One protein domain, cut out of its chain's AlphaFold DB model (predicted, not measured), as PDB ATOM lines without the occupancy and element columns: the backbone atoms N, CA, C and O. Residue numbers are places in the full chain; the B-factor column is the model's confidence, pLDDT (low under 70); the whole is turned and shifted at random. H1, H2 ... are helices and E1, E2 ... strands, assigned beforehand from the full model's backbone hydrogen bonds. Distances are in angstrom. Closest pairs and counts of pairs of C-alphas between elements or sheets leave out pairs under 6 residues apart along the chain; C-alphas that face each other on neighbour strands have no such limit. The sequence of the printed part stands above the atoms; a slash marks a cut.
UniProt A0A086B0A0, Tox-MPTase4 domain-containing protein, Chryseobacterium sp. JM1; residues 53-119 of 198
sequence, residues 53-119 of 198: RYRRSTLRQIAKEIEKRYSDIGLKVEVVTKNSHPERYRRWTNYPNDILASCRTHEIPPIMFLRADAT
ATOM      1  N   ARG A  53     171.186  65.792 231.881       53.84
ATOM      2  CA  ARG A  53     172.573  66.253 231.690       53.84
ATOM      3  C   ARG A  53     173.534  65.138 232.085       53.84
ATOM      4  O   ARG A  53     173.464  64.602 233.191       53.84
ATOM      5  N   TYR A  54     174.449  64.802 231.184       61.50
ATOM      6  CA  TYR A  54     175.362  63.682 231.379       61.50
ATOM      7  C   TYR A  54     176.659  64.098 232.073       61.50
ATOM      8  O   TYR A  54     177.242  65.145 231.798       61.50
ATOM      9  N   ARG A  55     177.177  63.224 232.946       66.56
ATOM     10  CA  ARG A  55     178.564  63.329 233.423       66.56
ATOM     11  C   ARG A  55     179.511  63.139 232.236       66.56
ATOM     12  O   ARG A  55     179.207  62.384 231.317       66.56
ATOM     13  N   ARG A  56     180.713  63.726 232.277       65.38
ATOM     14  CA  ARG A  56     181.706  63.586 231.186       65.38
ATOM     15  C   ARG A  56     182.034  62.131 230.827       65.38
ATOM     16  O   ARG A  56     182.286  61.841 229.663       65.38
ATOM     17  N   SER A  57     182.076  61.228 231.810       70.06
ATOM     18  CA  SER A  57     182.277  59.791 231.574       70.06
ATOM     19  C   SER A  57     181.111  59.181 230.798       70.06
ATOM     20  O   SER A  57     181.339  58.478 229.819       70.06
ATOM     21  N   THR A  58     179.883  59.517 231.190       74.69
ATOM     22  CA  THR A  58     178.651  59.089 230.525       74.69
ATOM     23  C   THR A  58     178.558  59.652 229.110       74.69
ATOM     24  O   THR A  58     178.279  58.904 228.187       74.69
ATOM     25  N   LEU A  59     178.902  60.924 228.894       76.25
ATOM     26  CA  LEU A  59     178.884  61.529 227.558       76.25
ATOM     27  C   LEU A  59     179.871  60.851 226.597       76.25
ATOM     28  O   LEU A  59     179.564  60.657 225.428       76.25
ATOM     29  N   ARG A  60     181.048  60.439 227.083       81.44
ATOM     30  CA  ARG A  60     181.995  59.650 226.275       81.44
ATOM     31  C   ARG A  60     181.471  58.256 225.952       81.44
ATOM     32  O   ARG A  60     181.795  57.730 224.895       81.44
ATOM     33  N   GLN A  61     180.726  57.641 226.866       84.56
ATOM     34  CA  GLN A  61     180.081  56.361 226.602       84.56
ATOM     35  C   GLN A  61     178.981  56.525 225.548       84.56
ATOM     36  O   GLN A  61     178.991  55.796 224.563       84.56
ATOM     37  N   ILE A  62     178.130  57.541 225.698       85.75
ATOM     38  CA  ILE A  62     177.098  57.900 224.721       85.75
ATOM     39  C   ILE A  62     177.720  58.168 223.351       85.75
ATOM     40  O   ILE A  62     177.251  57.626 222.361       85.75
ATOM     41  N   ALA A  63     178.819  58.927 223.283       90.06
ATOM     42  CA  ALA A  63     179.531  59.174 222.030       90.06
ATOM     43  C   ALA A  63     179.927  57.862 221.331       90.06
ATOM     44  O   ALA A  63     179.617  57.679 220.160       90.06
ATOM     45  N   LYS A  64     180.511  56.908 222.066       92.12
ATOM     46  CA  LYS A  64     180.863  55.583 221.525       92.12
ATOM     47  C   LYS A  64     179.644  54.769 221.091       92.12
ATOM     48  O   LYS A  64     179.712  54.036 220.110       92.12
ATOM     49  N   GLU A  65     178.545  54.850 221.834       93.44
ATOM     50  CA  GLU A  65     177.296  54.166 221.487       93.44
ATOM     51  C   GLU A  65     176.677  54.748 220.209       93.44
ATOM     52  O   GLU A  65     176.206  53.989 219.362       93.44
ATOM     53  N   ILE A  66     176.749  56.070 220.027       94.69
ATOM     54  CA  ILE A  66     176.325  56.763 218.805       94.69
ATOM     55  C   ILE A  66     177.219  56.359 217.624       94.69
ATOM     56  O   ILE A  66     176.691  55.942 216.595       94.69
ATOM     57  N   GLU A  67     178.549  56.393 217.767       96.44
ATOM     58  CA  GLU A  67     179.481  55.927 216.723       96.44
ATOM     59  C   GLU A  67     179.193  54.477 216.318       96.44
ATOM     60  O   GLU A  67     179.132  54.155 215.134       96.44
ATOM     61  N   LYS A  68     178.939  53.600 217.297       96.00
ATOM     62  CA  LYS A  68     178.570  52.205 217.038       96.00
ATOM     63  C   LYS A  68     177.239  52.088 216.292       96.00
ATOM     64  O   LYS A  68     177.116  51.254 215.403       96.00
ATOM     65  N   ARG A  69     176.234  52.888 216.656       95.75
ATOM     66  CA  ARG A  69     174.910  52.880 216.011       95.75
ATOM     67  C   ARG A  69     174.972  53.332 214.549       95.75
ATOM     68  O   ARG A  69     174.203  52.830 213.734       95.75
ATOM     69  N   TYR A  70     175.861  54.267 214.235       96.81
ATOM     70  CA  TYR A  70     176.022  54.859 212.905       96.81
ATOM     71  C   TYR A  70     177.329  54.429 212.225       96.81
ATOM     72  O   TYR A  70     177.883  55.154 211.395       96.81
ATOM     73  N   SER A  71     177.832  53.238 212.569       96.25
ATOM     74  CA  SER A  71     179.100  52.723 212.048       96.25
ATOM     75  C   SER A  71     179.064  52.462 210.543       96.25
ATOM     76  O   SER A  71     180.099  52.504 209.888       96.25
ATOM     77  N   ASP A  72     177.877  52.206 209.991       96.44
ATOM     78  CA  ASP A  72     177.640  51.964 208.567       96.44
ATOM     79  C   ASP A  72     177.941  53.185 207.684       96.44
ATOM     80  O   ASP A  72     178.355  53.022 206.541       96.44
ATOM     81  N   ILE A  73     177.799  54.397 208.226       95.69
ATOM     82  CA  ILE A  73     178.191  55.649 207.556       95.69
ATOM     83  C   ILE A  73     179.512  56.222 208.086       95.69
ATOM     84  O   ILE A  73     179.899  57.332 207.726       95.69
ATOM     85  N   GLY A  74     180.195  55.487 208.968       96.44
ATOM     86  CA  GLY A  74     181.472  55.889 209.552       96.44
ATOM     87  C   GLY A  74     181.412  57.127 210.451       96.44
ATOM     88  O   GLY A  74     182.453  57.760 210.633       96.44
ATOM     89  N   LEU A  75     180.235  57.483 210.989       97.25
ATOM     90  CA  LEU A  75     180.044  58.676 211.826       97.25
ATOM     91  C   LEU A  75     181.080  58.723 212.957       97.25
ATOM     92  O   LEU A  75     181.249  57.749 213.692       97.25
ATOM     93  N   LYS A  76     181.708  59.887 213.136       96.94
ATOM     94  CA  LYS A  76     182.586  60.175 214.279       96.94
ATOM     95  C   LYS A  76     181.891  61.093 215.272       96.94
ATOM     96  O   LYS A  76     181.181  62.012 214.862       96.94
ATOM     97  N   VAL A  77     182.118  60.881 216.566       96.06
ATOM     98  CA  VAL A  77     181.540  61.715 217.625       96.06
ATOM     99  C   VAL A  77     182.635  62.292 218.512       96.06
ATOM    100  O   VAL A  77     183.334  61.586 219.238       96.06
ATOM    101  N   GLU A  78     182.749  63.616 218.520       94.50
ATOM    102  CA  GLU A  78     183.800  64.322 219.241       94.50
ATOM    103  C   GLU A  78     183.254  65.148 220.405       94.50
ATOM    104  O   GLU A  78     182.399  66.024 220.253       94.50
ATOM    105  N   VAL A  79     183.796  64.903 221.603       89.81
ATOM    106  CA  VAL A  79     183.414  65.658 222.800       89.81
ATOM    107  C   VAL A  79     184.204  66.966 222.884       89.81
ATOM    108  O   VAL A  79     185.421  66.983 223.111       89.81
ATOM    109  N   VAL A  80     183.489  68.081 222.772       88.75
ATOM    110  CA  VAL A  80     184.000  69.449 222.817       88.75
ATOM    111  C   VAL A  80     184.135  69.911 224.266       88.75
ATOM    112  O   VAL A  80     183.174  70.027 225.028       88.75
ATOM    113  N   THR A  81     185.373  70.203 224.654       86.31
ATOM    114  CA  THR A  81     185.742  70.761 225.958       86.31
ATOM    115  C   THR A  81     186.789  71.845 225.757       86.31
ATOM    116  O   THR A  81     187.472  71.857 224.731       86.31
ATOM    117  N   LYS A  82     187.013  72.677 226.781       87.50
ATOM    118  CA  LYS A  82     188.115  73.651 226.794       87.50
ATOM    119  C   LYS A  82     189.499  73.058 226.478       87.50
ATOM    120  O   LYS A  82     190.366  73.791 226.031       87.50
ATOM    121  N   ASN A  83     189.704  71.756 226.711       86.31
ATOM    122  CA  ASN A  83     190.997  71.093 226.517       86.31
ATOM    123  C   ASN A  83     191.081  70.285 225.214       86.31
ATOM    124  O   ASN A  83     192.170  70.126 224.683       86.31
ATOM    125  N   SER A  84     189.968  69.723 224.736       88.12
ATOM    126  CA  SER A  84     189.954  68.911 223.509       88.12
ATOM    127  C   SER A  84     189.818  69.776 222.260       88.12
ATOM    128  O   SER A  84     190.436  69.478 221.250       88.12
ATOM    129  N   HIS A  85     189.019  70.842 222.343       91.69
ATOM    130  CA  HIS A  85     188.655  71.697 221.218       91.69
ATOM    131  C   HIS A  85     188.579  73.160 221.675       91.69
ATOM    132  O   HIS A  85     187.487  73.734 221.694       91.69
ATOM    133  N   PRO A  86     189.698  73.772 222.102       89.88
ATOM    134  CA  PRO A  86     189.694  75.063 222.794       89.88
ATOM    135  C   PRO A  86     189.012  76.175 221.989       89.88
ATOM    136  O   PRO A  86     188.178  76.905 222.524       89.88
ATOM    137  N   GLU A  87     189.303  76.271 220.691       92.06
ATOM    138  CA  GLU A  87     188.736  77.308 219.825       92.06
ATOM    139  C   GLU A  87     187.233  77.135 219.609       92.06
ATOM    140  O   GLU A  87     186.468  78.093 219.749       92.06
ATOM    141  N   ARG A  88     186.796  75.903 219.315       91.06
ATOM    142  CA  ARG A  88     185.376  75.575 219.147       91.06
ATOM    143  C   ARG A  88     184.620  75.782 220.449       91.06
ATOM    144  O   ARG A  88     183.574  76.413 220.420       91.06
ATOM    145  N   TYR A  89     185.166  75.306 221.568       88.62
ATOM    146  CA  TYR A  89     184.579  75.490 222.890       88.62
ATOM    147  C   TYR A  89     184.386  76.977 223.185       88.62
ATOM    148  O   TYR A  89     183.265  77.381 223.461       88.62
ATOM    149  N   ARG A  90     185.427  77.806 223.010       88.12
ATOM    150  CA  ARG A  90     185.336  79.265 223.193       88.12
ATOM    151  C   ARG A  90     184.248  79.886 222.316       88.12
ATOM    152  O   ARG A  90     183.448  80.675 222.802       88.12
ATOM    153  N   ARG A  91     184.201  79.530 221.029       87.62
ATOM    154  CA  ARG A  91     183.186  80.044 220.094       87.62
ATOM    155  C   ARG A  91     181.769  79.630 220.499       87.62
ATOM    156  O   ARG A  91     180.846  80.418 220.346       87.62
ATOM    157  N   TRP A  92     181.611  78.404 220.984       85.69
ATOM    158  CA  TRP A  92     180.327  77.826 221.368       85.69
ATOM    159  C   TRP A  92     179.807  78.349 222.699       85.69
ATOM    160  O   TRP A  92     178.602  78.470 222.845       85.69
ATOM    161  N   THR A  93     180.682  78.683 223.647       81.81
ATOM    162  CA  THR A  93     180.279  79.216 224.957       81.81
ATOM    163  C   THR A  93     180.068  80.728 224.967       81.81
ATOM    164  O   THR A  93     179.618  81.270 225.971       81.81
ATOM    165  N   ASN A  94     180.415  81.429 223.885       80.00
ATOM    166  CA  ASN A  94     180.193  82.866 223.790       80.00
ATOM    167  C   ASN A  94     178.736  83.148 223.403       80.00
ATOM    168  O   ASN A  94     178.281  82.744 222.331       80.00
ATOM    169  N   TYR A  95     178.028  83.884 224.261       55.25
ATOM    170  CA  TYR A  95     176.728  84.467 223.932       55.25
ATOM    171  C   TYR A  95     176.858  85.352 222.674       55.25
ATOM    172  O   TYR A  95     177.860  86.061 222.544       55.25
ATOM    173  N   PRO A  96     175.893  85.327 221.737       60.84
ATOM    174  CA  PRO A  96     174.582  84.670 221.812       60.84
ATOM    175  C   PRO A  96     174.544  83.204 221.357       60.84
ATOM    176  O   PRO A  96     173.474  82.613 221.356       60.84
ATOM    177  N   ASN A  97     175.670  82.607 220.955       63.88
ATOM    178  CA  ASN A  97     175.645  81.343 220.215       63.88
ATOM    179  C   ASN A  97     175.272  80.122 221.074       63.88
ATOM    180  O   ASN A  97     174.649  79.215 220.541       63.88
ATOM    181  N   ASP A  98     175.697  80.080 222.346       78.31
ATOM    182  CA  ASP A  98     175.524  78.973 223.317       78.31
ATOM    183  C   ASP A  98     175.279  77.568 222.709       78.31
ATOM    184  O   ASP A  98     174.316  76.871 223.026       78.31
ATOM    185  N   ILE A  99     176.170  77.139 221.811       85.06
ATOM    186  CA  ILE A  99     175.978  75.924 221.008       85.06
ATOM    187  C   ILE A  99     176.357  74.706 221.847       85.06
ATOM    188  O   ILE A  99     177.501  74.586 222.303       85.06
ATOM    189  N   LEU A 100     175.405  73.795 222.044       87.38
ATOM    190  CA  LEU A 100     175.595  72.568 222.821       87.38
ATOM    191  C   LEU A 100     176.034  71.381 221.958       87.38
ATOM    192  O   LEU A 100     176.766  70.516 222.443       87.38
ATOM    193  N   ALA A 101     175.628  71.335 220.694       90.62
ATOM    194  CA  ALA A 101     176.049  70.310 219.753       90.62
ATOM    195  C   ALA A 101     175.936  70.803 218.304       90.62
ATOM    196  O   ALA A 101     175.422  71.892 218.056       90.62
ATOM    197  N   SER A 102     176.511  70.044 217.373       93.75
ATOM    198  CA  SER A 102     176.324  70.263 215.935       93.75
ATOM    199  C   SER A 102     176.733  69.031 215.133       93.75
ATOM    200  O   SER A 102     177.802  68.468 215.410       93.75
ATOM    201  N   CYS A 103     176.021  68.727 214.055       94.06
ATOM    202  CA  CYS A 103     176.462  67.785 213.026       94.06
ATOM    203  C   CYS A 103     177.110  68.482 211.819       94.06
ATOM    204  O   CYS A 103     176.625  69.484 211.298       94.06
ATOM    205  N   ARG A 104     178.230  67.929 211.345       94.00
ATOM    206  CA  ARG A 104     178.896  68.287 210.087       94.00
ATOM    207  C   ARG A 104     178.654  67.176 209.070       94.00
ATOM    208  O   ARG A 104     179.433  66.235 208.983       94.00
ATOM    209  N   THR A 105     177.566  67.293 208.315       93.19
ATOM    210  CA  THR A 105     177.173  66.331 207.267       93.19
ATOM    211  C   THR A 105     177.867  66.568 205.925       93.19
ATOM    212  O   THR A 105     177.868  65.688 205.070       93.19
ATOM    213  N   HIS A 106     178.497  67.735 205.744       92.88
ATOM    214  CA  HIS A 106     179.340  68.040 204.583       92.88
ATOM    215  C   HIS A 106     180.715  67.350 204.631       92.88
ATOM    216  O   HIS A 106     181.398  67.275 203.613       92.88
ATOM    217  N   GLU A 107     181.138  66.873 205.802       91.38
ATOM    218  CA  GLU A 107     182.370  66.102 205.975       91.38
ATOM    219  C   GLU A 107     182.057  64.614 205.759       91.38
ATOM    220  O   GLU A 107     181.027  64.137 206.228       91.38
ATOM    221  N   ILE A 108     182.916  63.879 205.041       90.81
ATOM    222  CA  ILE A 108     182.760  62.434 204.810       90.81
ATOM    223  C   ILE A 108     183.975  61.692 205.393       90.81
ATOM    224  O   ILE A 108     185.091  61.886 204.903       90.81
ATOM    225  N   PRO A 109     183.792  60.831 206.413       92.69
ATOM    226  CA  PRO A 109     182.532  60.556 207.108       92.69
ATOM    227  C   PRO A 109     182.027  61.760 207.930       92.69
ATOM    228  O   PRO A 109     182.845  62.586 208.346       92.69
ATOM    229  N   PRO A 110     180.709  61.848 208.205       96.56
ATOM    230  CA  PRO A 110     180.143  62.943 208.984       96.56
ATOM    231  C   PRO A 110     180.688  62.964 210.411       96.56
ATOM    232  O   PRO A 110     181.044  61.926 210.981       96.56
ATOM    233  N   ILE A 111     180.718  64.159 211.005       97.50
ATOM    234  CA  ILE A 111     181.203  64.364 212.375       97.50
ATOM    235  C   ILE A 111     180.133  65.046 213.224       97.50
ATOM    236  O   ILE A 111     179.668  66.140 212.905       97.50
ATOM    237  N   MET A 112     179.776  64.424 214.343       96.75
ATOM    238  CA  MET A 112     178.940  65.015 215.382       96.75
ATOM    239  C   MET A 112     179.826  65.564 216.499       96.75
ATOM    240  O   MET A 112     180.654  64.857 217.067       96.75
ATOM    241  N   PHE A 113     179.636  66.828 216.855       95.75
ATOM    242  CA  PHE A 113     180.338  67.470 217.962       95.75
ATOM    243  C   PHE A 113     179.384  67.652 219.140       95.75
ATOM    244  O   PHE A 113     178.336  68.270 218.980       95.75
ATOM    245  N   LEU A 114     179.766  67.181 220.330       91.56
ATOM    246  CA  LEU A 114     178.967  67.286 221.557       91.56
ATOM    247  C   LEU A 114     179.719  68.093 222.616       91.56
ATOM    248  O   LEU A 114     180.787  67.677 223.070       91.56
ATOM    249  N   ARG A 115     179.184  69.234 223.057       88.62
ATOM    250  CA  ARG A 115     179.758  69.973 224.191       88.62
ATOM    251  C   ARG A 115     179.598  69.158 225.470       88.62
ATOM    252  O   ARG A 115     178.641  68.408 225.635       88.62
ATOM    253  N   ALA A 116     180.557  69.289 226.386       80.69
ATOM    254  CA  ALA A 116     180.610  68.478 227.607       80.69
ATOM    255  C   ALA A 116     179.352  68.552 228.500       80.69
ATOM    256  O   ALA A 116     179.197  67.710 229.382       80.69
ATOM    257  N   ASP A 117     178.513  69.565 228.307       78.88
ATOM    258  CA  ASP A 117     177.289  69.874 229.043       78.88
ATOM    259  C   ASP A 117     176.016  69.784 228.173       78.88
ATOM    260  O   ASP A 117     174.966  70.289 228.590       78.88
ATOM    261  N   ALA A 118     176.107  69.149 226.995       81.94
ATOM    262  CA  ALA A 118     174.972  68.850 226.123       81.94
ATOM    263  C   ALA A 118     173.904  68.023 226.860       81.94
ATOM    264  O   ALA A 118     174.220  67.127 227.651       81.94
ATOM    265  N   THR A 119     172.635  68.344 226.612       82.88
ATOM    266  CA  THR A 119     171.492  67.637 227.200       82.88
ATOM    267  C   THR A 119     171.092  66.442 226.344       82.88
ATOM    268  O   THR A 119     171.436  66.361 225.164       82.88
TER     269      THR A 119
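What this domain is: This is residues 53 to 119 of the 198 residues of the protein "Tox-MPTase4 domain-containing protein" of Chryseobacterium sp. JM1 (UniProt A0A086B0A0). A small sheet of three strands makes the middle, with the long helix H1 laid along one edge of it, over E1 on one face, and the short helix H2 at the end of the sheet where E1 and E3 finish. The printed part runs out through H1, folds back into E1, passes through H2, and then comes to the hairpin of E2 and E3, with E3 between E1 and E2 in the sheet. The printed part has 67 residues, with two named helices and three named strands in the order H1, E1, H2, E2, E3; the sheet runs E1, E3, E2 and is mixed. The class is mixed, helices and strands, and the whole is compact, with a radius of gyration of the C-alphas of 11.9 A and spans of 36 by 28 by 19 A.

Where its parts are: H1 is residues 56 to 69, 19.8 A from first to last C-alpha, beginning at C-alpha 56 at (181.706, 63.586, 231.186). E1 is residues 76 to 80, 12.7 A long. H2 is residues 86 to 93, 10.5 A long, beginning at C-alpha 86 at (189.694, 75.063, 222.794). E2 is residues 101 to 104, 10.3 A long. E3 is residues 111 to 115, 13.2 A long, ending at C-alpha 115 at (179.758, 69.973, 224.191).

How they stand to each other: H1 is on the sheet, over E1, at a height over the sheet of 7.7 A, and runs along the strands, at 16 degrees to E1 on the local plane. H1 and E1 come closest at the C-alphas of Ala 63 and Val 77, 5.5 A apart. E1 and the inner strand E3 are parallel, at 24 degrees; N 80 and O 114 are within hydrogen-bond range at 2.7 A, as are N 112 and O 76 at 2.8 A. E3 and E2 form an antiparallel hairpin, at 167 degrees, with N 104 and O 111 2.8 A apart and N 113 and O 102 2.9 A apart. H2 is on the sheet too; its closest C-alphas to E1 are those of Tyr 89 and Val 80, 6.1 A apart. The sheet with H1 and H2 makes three layers, helices on both faces of a sheet, although only 5 C-alphas of the sheet lie within 10 A of H2. H1 and H2 are apart. In H1 and H2 every O i to N i+4 pair is within hydrogen-bond range.

The domain as a whole: The two C-alphas farthest apart, those of Asp 72 and Tyr 95, are 36.0 A apart, while those of Arg 53 and Thr 119, the first and last printed, are 4.8 A apart. The printed part has no cut. The link from E1 to H2 is tight; those from H1 to E1, H2 to E2 and E2 to E3 are short. The mean pLDDT of the printed part is 86.6, and residues 53 to 56 and 95 to 97 are under 70.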